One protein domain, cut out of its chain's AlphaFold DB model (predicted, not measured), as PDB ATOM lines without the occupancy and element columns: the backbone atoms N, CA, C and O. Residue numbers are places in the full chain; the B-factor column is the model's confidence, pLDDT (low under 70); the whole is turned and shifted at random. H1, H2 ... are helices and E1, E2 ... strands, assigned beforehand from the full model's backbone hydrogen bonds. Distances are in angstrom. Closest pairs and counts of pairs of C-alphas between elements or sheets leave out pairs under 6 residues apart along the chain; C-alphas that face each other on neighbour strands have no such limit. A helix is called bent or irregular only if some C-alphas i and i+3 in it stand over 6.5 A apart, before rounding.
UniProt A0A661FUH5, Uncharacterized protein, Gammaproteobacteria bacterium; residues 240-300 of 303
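This is residues 240 to 300 of the 303 residues of an uncharacterized protein of Gammaproteobacteria bacterium (UniProt A0A661FUH5). One long helix, H2, runs along one side of a small rounded body, and two shorter helices, H1 and H3, pack on it, H3 crossing it nearly at a right angle and H1 meeting its residues 270 to 274. Beyond them lies a small patch of three short extended stretches, with the strand E1 between residues 246 to 247 and residues 288 to 289. The printed part has 61 residues, with one named strand and three named helices in the order E1, H1, H2, H3, and its class is mostly helix. It is compact, with a radius of gyration of the C-alphas of 10.6 A and spans of 27 by 26 by 20 A.

The longest helix is H2, residues 267 to 283; it is irregular, with C-alphas 268 and 271 7.5 A apart, and its line is a rough one. H3, residues 291 to 298, touches H2 about perpendicular, at 79 degrees, and their closest C-alphas, those of Ile 277 and Tyr 297, are 6.0 A apart. H1, residues 256 to 263, touches H2 at residues 270 to 274 alone, with the closest C-alphas, those of Val 262 and Gln 270, 5.8 A apart. H1 and H2 run opposite ways at a steep tilt of 46 degrees. H1 and H3 touch, with the closest C-alphas, those of Ala 258 and Leu 291, 4.5 A apart. They run the same way at a shallow tilt of 33 degrees, only just short of steep. The helix packing is mostly crossed, but only just, with 1 of 3 touching pairs at a shallow tilt. E1, residues 252 to 254, pairs with no named strand. Its residues 252 to 253 pair antiparallel with residues 246 to 247, and its residues 253 to 254 pair parallel with residues 288 to 289. E1 and H3 are apart, and E1 and H1 meet only through their link. Every O i to N i+4 pair is within hydrogen-bond range in H1 and H3, and 11 of 13 are in H2.

H2 measures 25.4 A from C-alpha 267 at (14.207, -37.333, 85.802) to C-alpha 283 at (35.933, -35.079, 72.778). E1 measures 6.6 A and begins at C-alpha 252, (31.622, -26.675, 79.421). H1 measures 10.4 A. H3 measures 10.3 A and ends at C-alpha 298, (21.037, -36.934, 71.426).

The two C-alphas farthest apart, those of Lys 241 and Asp 283, are 29.8 A from each other. The printed part has no cut. The links E1 to H1 and H1 to H2 are tight, and the link H2 to H3 is short, with 7 residues. Residues 240 to 251 hold no named element. The mean pLDDT of the printed part is 86.8, and residues 240 to 242 and residue 300 are under 70.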
ATOM      1  N   ASP A 240      13.422 -19.008  81.841       48.97
ATOM      2  CA  ASP A 240      14.509 -18.018  81.685       48.97
ATOM      3  C   ASP A 240      15.171 -17.605  83.012       48.97
ATOM      4  O   ASP A 240      16.201 -16.915  83.011       48.97
ATOM      5  N   LYS A 241      14.605 -18.024  84.152       51.34
ATOM      6  CA  LYS A 241      15.199 -17.846  85.488       51.34
ATOM      7  C   LYS A 241      16.166 -18.973  85.861       51.34
ATOM      8  O   LYS A 241      16.845 -18.863  86.884       51.34
ATOM      9  N   LEU A 242      16.262 -20.029  85.051       56.06
ATOM     10  CA  LEU A 242      17.243 -21.092  85.251       56.06
ATOM     11  C   LEU A 242      18.646 -20.549  84.953       56.06
ATOM     12  O   LEU A 242      18.935 -20.029  83.871       56.06
ATOM     13  N   LYS A 243      19.529 -20.635  85.953       70.81
ATOM     14  CA  LYS A 243      20.958 -20.393  85.742       70.81
ATOM     15  C   LYS A 243      21.473 -21.425  84.752       70.81
ATOM     16  O   LYS A 243      21.132 -22.596  84.874       70.81
ATOM     17  N   ALA A 244      22.318 -20.976  83.824       77.75
ATOM     18  CA  ALA A 244      22.968 -21.896  82.915       77.75
ATOM     19  C   ALA A 244      23.764 -22.946  83.703       77.75
ATOM     20  O   ALA A 244      24.438 -22.592  84.673       77.75
ATOM     21  N   TRP A 245      23.654 -24.214  83.308       90.19
ATOM     22  CA  TRP A 245      24.474 -25.274  83.880       90.19
ATOM     23  C   TRP A 245      25.912 -25.119  83.398       90.19
ATOM     24  O   TRP A 245      26.162 -24.745  82.253       90.19
ATOM     25  N   GLU A 246      26.851 -25.388  84.294       91.12
ATOM     26  CA  GLU A 246      28.282 -25.286  84.040       91.12
ATOM     27  C   GLU A 246      28.948 -26.537  84.609       91.12
ATOM     28  O   GLU A 246      28.878 -26.780  85.818       91.12
ATOM     29  N   ASN A 247      29.619 -27.300  83.747       90.50
ATOM     30  CA  ASN A 247      30.565 -28.315  84.175       90.50
ATOM     31  C   ASN A 247      31.962 -27.689  84.204       90.50
ATOM     32  O   ASN A 247      32.614 -27.492  83.178       90.50
ATOM     33  N   LYS A 248      32.414 -27.361  85.415       90.50
ATOM     34  CA  LYS A 248      33.698 -26.690  85.650       90.50
ATOM     35  C   LYS A 248      34.908 -27.581  85.398       90.50
ATOM     36  O   LYS A 248      35.979 -27.056  85.124       90.50
ATOM     37  N   GLU A 249      34.749 -28.897  85.511       91.50
ATOM     38  CA  GLU A 249      35.840 -29.849  85.290       91.50
ATOM     39  C   GLU A 249      36.158 -29.969  83.800       91.50
ATOM     40  O   GLU A 249      37.326 -29.984  83.417       91.50
ATOM     41  N   LEU A 250      35.119 -29.968  82.962       89.25
ATOM     42  CA  LEU A 250      35.248 -30.024  81.505       89.25
ATOM     43  C   LEU A 250      35.333 -28.639  80.848       89.25
ATOM     44  O   LEU A 250      35.590 -28.545  79.652       89.25
ATOM     45  N   ASN A 251      35.145 -27.562  81.621       90.25
ATOM     46  CA  ASN A 251      35.034 -26.187  81.123       90.25
ATOM     47  C   ASN A 251      33.936 -26.043  80.049       90.25
ATOM     48  O   ASN A 251      34.129 -25.411  79.007       90.25
ATOM     49  N   ILE A 252      32.778 -26.650  80.319       92.75
ATOM     50  CA  ILE A 252      31.622 -26.675  79.421       92.75
ATOM     51  C   ILE A 252      30.478 -25.869  80.030       92.75
ATOM     52  O   ILE A 252      30.057 -26.102  81.166       92.75
ATOM     53  N   LEU A 253      29.936 -24.945  79.241       91.25
ATOM     54  CA  LEU A 253      28.715 -24.216  79.563       91.25
ATOM     55  C   LEU A 253      27.538 -24.787  78.773       91.25
ATOM     56  O   LEU A 253      27.610 -24.947  77.559       91.25
ATOM     57  N   TRP A 254      26.409 -25.018  79.425       91.50
ATOM     58  CA  TRP A 254      25.181 -25.358  78.719       91.50
ATOM     59  C   TRP A 254      24.413 -24.101  78.331       91.50
ATOM     60  O   TRP A 254      24.140 -23.230  79.161       91.50
ATOM     61  N   GLU A 255      23.953 -24.034  77.090       86.88
ATOM     62  CA  GLU A 255      22.918 -23.088  76.701       86.88
ATOM     63  C   GLU A 255      21.575 -23.497  77.329       86.88
ATOM     64  O   GLU A 255      21.253 -24.674  77.492       86.88
ATOM     65  N   ARG A 256      20.746 -22.512  77.675       77.88
ATOM     66  CA  ARG A 256      19.465 -22.730  78.363       77.88
ATOM     67  C   ARG A 256      18.488 -23.591  77.569       77.88
ATOM     68  O   ARG A 256      17.811 -24.432  78.150       77.88
ATOM     69  N   ARG A 257      18.431 -23.413  76.247       77.94
ATOM     70  CA  ARG A 257      17.561 -24.212  75.370       77.94
ATOM     71  C   ARG A 257      17.955 -25.693  75.374       77.94
ATOM     72  O   ARG A 257      17.079 -26.550  75.406       77.94
ATOM     73  N   ALA A 258      19.254 -25.995  75.437       86.06
ATOM     74  CA  ALA A 258      19.740 -27.364  75.600       86.06
ATOM     75  C   ALA A 258      19.365 -27.946  76.980       86.06
ATOM     76  O   ALA A 258      18.898 -29.080  77.061       86.06
ATOM     77  N   GLN A 259      19.465 -27.156  78.058       90.12
ATOM     78  CA  GLN A 259      19.058 -27.587  79.412       90.12
ATOM     79  C   GLN A 259      17.569 -27.914  79.489       90.12
ATOM     80  O   GLN A 259      17.185 -28.933  80.055       90.12
ATOM     81  N   GLN A 260      16.719 -27.079  78.889       83.75
ATOM     82  CA  GLN A 260      15.279 -27.335  78.814       83.75
ATOM     83  C   GLN A 260      14.983 -28.656  78.102       83.75
ATOM     84  O   GLN A 260      14.075 -29.386  78.498       83.75
ATOM     85  N   ARG A 261      15.775 -28.997  77.080       88.56
ATOM     86  CA  ARG A 261      15.624 -30.254  76.352       88.56
ATOM     87  C   ARG A 261      15.989 -31.472  77.199       88.56
ATOM     88  O   ARG A 261      15.279 -32.471  77.128       88.56
ATOM     89  N   VAL A 262      17.014 -31.361  78.046       89.88
ATOM     90  CA  VAL A 262      17.328 -32.369  79.075       89.88
ATOM     91  C   VAL A 262      16.191 -32.478  80.093       89.88
ATOM     92  O   VAL A 262      15.714 -33.577  80.356       89.88
ATOM     93  N   LEU A 263      15.725 -31.349  80.637       87.50
ATOM     94  CA  LEU A 263      14.684 -31.306  81.672       87.50
ATOM     95  C   LEU A 263      13.326 -31.846  81.200       87.50
ATOM     96  O   LEU A 263      12.523 -32.278  82.023       87.50
ATOM     97  N   ALA A 264      13.071 -31.851  79.891       84.12
ATOM     98  CA  ALA A 264      11.885 -32.463  79.298       84.12
ATOM     99  C   ALA A 264      11.915 -34.008  79.313       84.12
ATOM    100  O   ALA A 264      10.880 -34.639  79.096       84.12
ATOM    101  N   ALA A 265      13.076 -34.631  79.545       84.12
ATOM    102  CA  ALA A 265      13.203 -36.081  79.683       84.12
ATOM    103  C   ALA A 265      12.828 -36.546  81.108       84.12
ATOM    104  O   ALA A 265      12.918 -35.757  82.052       84.12
ATOM    105  N   PRO A 266      12.449 -37.825  81.314       89.88
ATOM    106  CA  PRO A 266      12.203 -38.358  82.655       89.88
ATOM    107  C   PRO A 266      13.402 -38.140  83.589       89.88
ATOM    108  O   PRO A 266      14.535 -38.417  83.207       89.88
ATOM    109  N   GLU A 267      13.160 -37.705  84.828       89.56
ATOM    110  CA  GLU A 267      14.207 -37.333  85.802       89.56
ATOM    111  C   GLU A 267      15.304 -38.407  85.954       89.56
ATOM    112  O   GLU A 267      16.492 -38.106  86.011       89.56
ATOM    113  N   GLN A 268      14.910 -39.682  85.890       91.88
ATOM    114  CA  GLN A 268      15.787 -40.854  86.004       91.88
ATOM    115  C   GLN A 268      16.861 -40.958  84.906       91.88
ATOM    116  O   GLN A 268      17.843 -41.680  85.085       91.88
ATOM    117  N   VAL A 269      16.680 -40.290  83.763       88.06
ATOM    118  CA  VAL A 269      17.617 -40.345  82.627       88.06
ATOM    119  C   VAL A 269      18.362 -39.035  82.388       88.06
ATOM    120  O   VAL A 269      19.316 -39.030  81.615       88.06
ATOM    121  N   GLN A 270      17.988 -37.943  83.057       91.06
ATOM    122  CA  GLN A 270      18.542 -36.611  82.791       91.06
ATOM    123  C   GLN A 270      20.059 -36.557  82.995       91.06
ATOM    124  O   GLN A 270      20.767 -36.117  82.096       91.06
ATOM    125  N   GLN A 271      20.572 -37.087  84.112       93.75
ATOM    126  CA  GLN A 271      22.017 -37.093  84.372       93.75
ATOM    127  C   GLN A 271      22.791 -37.883  83.310       93.75
ATOM    128  O   GLN A 271      23.826 -37.432  82.841       93.75
ATOM    129  N   ARG A 272      22.245 -39.017  82.850       91.88
ATOM    130  CA  ARG A 272      22.876 -39.824  81.793       91.88
ATOM    131  C   ARG A 272      22.970 -39.071  80.468       91.88
ATOM    132  O   ARG A 272      23.951 -39.236  79.752       91.88
ATOM    133  N   ILE A 273      21.952 -38.274  80.137       93.44
ATOM    134  CA  ILE A 273      21.959 -37.421  78.944       93.44
ATOM    135  C   ILE A 273      23.019 -36.326  79.096       93.44
ATOM    136  O   ILE A 273      23.778 -36.098  78.158       93.44
ATOM    137  N   ILE A 274      23.094 -35.679  80.266       95.06
ATOM    138  CA  ILE A 274      24.093 -34.637  80.554       95.06
ATOM    139  C   ILE A 274      25.504 -35.199  80.388       95.06
ATOM    140  O   ILE A 274      26.253 -34.690  79.559       95.06
ATOM    141  N   ASP A 275      25.826 -36.280  81.101       95.06
ATOM    142  CA  ASP A 275      27.170 -36.865  81.127       95.06
ATOM    143  C   ASP A 275      27.642 -37.259  79.724       95.06
ATOM    144  O   ASP A 275      28.789 -37.027  79.347       95.06
ATOM    145  N   ALA A 276      26.753 -37.850  78.926       94.31
ATOM    146  CA  ALA A 276      27.120 -38.316  77.601       94.31
ATOM    147  C   ALA A 276      27.285 -37.182  76.582       94.31
ATOM    148  O   ALA A 276      28.197 -37.230  75.758       94.31
ATOM    149  N   ILE A 277      26.434 -36.155  76.640       95.44
ATOM    150  CA  ILE A 277      26.576 -34.981  75.772       95.44
ATOM    151  C   ILE A 277      27.815 -34.180  76.167       95.44
ATOM    152  O   ILE A 277      28.528 -33.713  75.284       95.44
ATOM    153  N   GLU A 278      28.119 -34.058  77.459       95.94
ATOM    154  CA  GLU A 278      29.350 -33.423  77.935       95.94
ATOM    155  C   GLU A 278      30.602 -34.197  77.527       95.94
ATOM    156  O   GLU A 278      31.558 -33.576  77.073       95.94
ATOM    157  N   ALA A 279      30.592 -35.531  77.617       94.50
ATOM    158  CA  ALA A 279      31.699 -36.362  77.147       94.50
ATOM    159  C   ALA A 279      31.945 -36.164  75.645       94.50
ATOM    160  O   ALA A 279      33.069 -35.894  75.230       94.50
ATOM    161  N   GLN A 280      30.883 -36.204  74.838       93.75
ATOM    162  CA  GLN A 280      30.999 -36.024  73.393       93.75
ATOM    163  C   GLN A 280      31.420 -34.597  73.011       93.75
ATOM    164  O   GLN A 280      32.213 -34.404  72.089       93.75
ATOM    165  N   ALA A 281      30.915 -33.589  73.723       91.75
ATOM    166  CA  ALA A 281      31.313 -32.199  73.540       91.75
ATOM    167  C   ALA A 281      32.778 -31.970  73.944       91.75
ATOM    168  O   ALA A 281      33.482 -31.229  73.260       91.75
ATOM    169  N   ALA A 282      33.254 -32.621  75.010       92.75
ATOM    170  CA  ALA A 282      34.653 -32.574  75.428       92.75
ATOM    171  C   ALA A 282      35.579 -33.231  74.392       92.75
ATOM    172  O   ALA A 282      36.601 -32.639  74.042       92.75
ATOM    173  N   ASP A 283      35.197 -34.392  73.851       93.75
ATOM    174  CA  ASP A 283      35.933 -35.079  72.778       93.75
ATOM    175  C   ASP A 283      36.041 -34.210  71.513       93.75
ATOM    176  O   ASP A 283      37.097 -34.142  70.880       93.75
ATOM    177  N   ASP A 284      34.976 -33.469  71.192       92.31
ATOM    178  CA  ASP A 284      34.934 -32.520  70.074       92.31
ATOM    179  C   ASP A 284      35.521 -31.131  70.435       92.31
ATOM    180  O   ASP A 284      35.473 -30.200  69.624       92.31
ATOM    181  N   ASN A 285      36.101 -30.975  71.634       91.44
ATOM    182  CA  ASN A 285      36.717 -29.748  72.157       91.44
ATOM    183  C   ASN A 285      35.782 -28.516  72.130       91.44
ATOM    184  O   ASN A 285      36.187 -27.398  71.792       91.44
ATOM    185  N   MET A 286      34.508 -28.722  72.470       87.38
ATOM    186  CA  MET A 286      33.473 -27.690  72.535       87.38
ATOM    187  C   MET A 286      33.343 -27.117  73.949       87.38
ATOM    188  O   MET A 286      33.104 -27.844  74.904       87.38
ATOM    189  N   GLY A 287      33.424 -25.789  74.084       84.31
ATOM    190  CA  GLY A 287      33.237 -25.096  75.371       84.31
ATOM    191  C   GLY A 287      31.789 -24.702  75.688       84.31
ATOM    192  O   GLY A 287      31.510 -24.176  76.765       84.31
ATOM    193  N   ILE A 288      30.861 -24.909  74.749       90.06
ATOM    194  CA  ILE A 288      29.441 -24.607  74.934       90.06
ATOM    195  C   ILE A 288      28.563 -25.664  74.262       90.06
ATOM    196  O   ILE A 288      28.761 -25.992  73.094       90.06
ATOM    197  N   ILE A 289      27.570 -26.167  74.990       93.00
ATOM    198  CA  ILE A 289      26.535 -27.060  74.463       93.00
ATOM    199  C   ILE A 289      25.321 -26.205  74.101       93.00
ATOM    200  O   ILE A 289      24.549 -25.803  74.975       93.00
ATOM    201  N   THR A 290      25.171 -25.899  72.814       90.12
ATOM    202  CA  THR A 290      23.978 -25.236  72.264       90.12
ATOM    203  C   THR A 290      22.852 -26.239  72.024       90.12
ATOM    204  O   THR A 290      23.060 -27.452  72.109       90.12
ATOM    205  N   LEU A 291      21.649 -25.762  71.688       88.38
ATOM    206  CA  LEU A 291      20.565 -26.666  71.275       88.38
ATOM    207  C   LEU A 291      20.956 -27.515  70.052       88.38
ATOM    208  O   LEU A 291      20.647 -28.696  70.006       88.38
ATOM    209  N   GLU A 292      21.675 -26.945  69.087       87.75
ATOM    210  CA  GLU A 292      22.135 -27.668  67.893       87.75
ATOM    211  C   GLU A 292      23.127 -28.784  68.247       87.75
ATOM    212  O   GLU A 292      23.027 -29.896  67.734       87.75
ATOM    213  N   VAL A 293      24.053 -28.508  69.172       86.88
ATOM    214  CA  VAL A 293      25.013 -29.497  69.689       86.88
ATOM    215  C   VAL A 293      24.289 -30.601  70.462       86.88
ATOM    216  O   VAL A 293      24.575 -31.782  70.273       86.88
ATOM    217  N   PHE A 294      23.305 -30.229  71.283       92.62
ATOM    218  CA  PHE A 294      22.453 -31.188  71.976       92.62
ATOM    219  C   PHE A 294      21.728 -32.113  70.991       92.62
ATOM    220  O   PHE A 294      21.764 -33.331  71.142       92.62
ATOM    221  N   GLU A 295      21.091 -31.550  69.964       89.50
ATOM    222  CA  GLU A 295      20.329 -32.312  68.972       89.50
ATOM    223  C   GLU A 295      21.244 -33.195  68.107       89.50
ATOM    224  O   GLU A 295      20.865 -34.313  67.775       89.50
ATOM    225  N   LYS A 296      22.484 -32.766  67.836       89.56
ATOM    226  CA  LYS A 296      23.510 -33.591  67.177       89.56
ATOM    227  C   LYS A 296      23.868 -34.841  67.991       89.56
ATOM    228  O   LYS A 296      24.043 -35.910  67.412       89.56
ATOM    229  N   TYR A 297      24.015 -34.721  69.311       88.06
ATOM    230  CA  TYR A 297      24.500 -35.815  70.166       88.06
ATOM    231  C   TYR A 297      23.392 -36.641  70.827       88.06
ATOM    232  O   TYR A 297      23.630 -37.778  71.241       88.06
ATOM    233  N   LYS A 298      22.158 -36.136  70.907       81.44
ATOM    234  CA  LYS A 298      21.037 -36.934  71.426       81.44
ATOM    235  C   LYS A 298      20.778 -38.165  70.545       81.44
ATOM    236  O   LYS A 298      20.425 -39.216  71.065       81.44
ATOM    237  N   ASP A 299      20.979 -38.058  69.231       74.69
ATOM    238  CA  ASP A 299      20.677 -39.145  68.295       74.69
ATOM    239  C   ASP A 299      21.628 -40.335  68.487       74.69
ATOM    240  O   ASP A 299      21.257 -41.476  68.233       74.69
ATOM    241  N   THR A 300      22.823 -40.092  69.032       67.25
ATOM    242  CA  THR A 300      23.776 -41.140  69.422       67.25
ATOM    243  C   THR A 300      23.467 -41.790  70.775       67.25
ATOM    244  O   THR A 300      24.063 -42.813  71.102       67.25
TER     245      THR A 300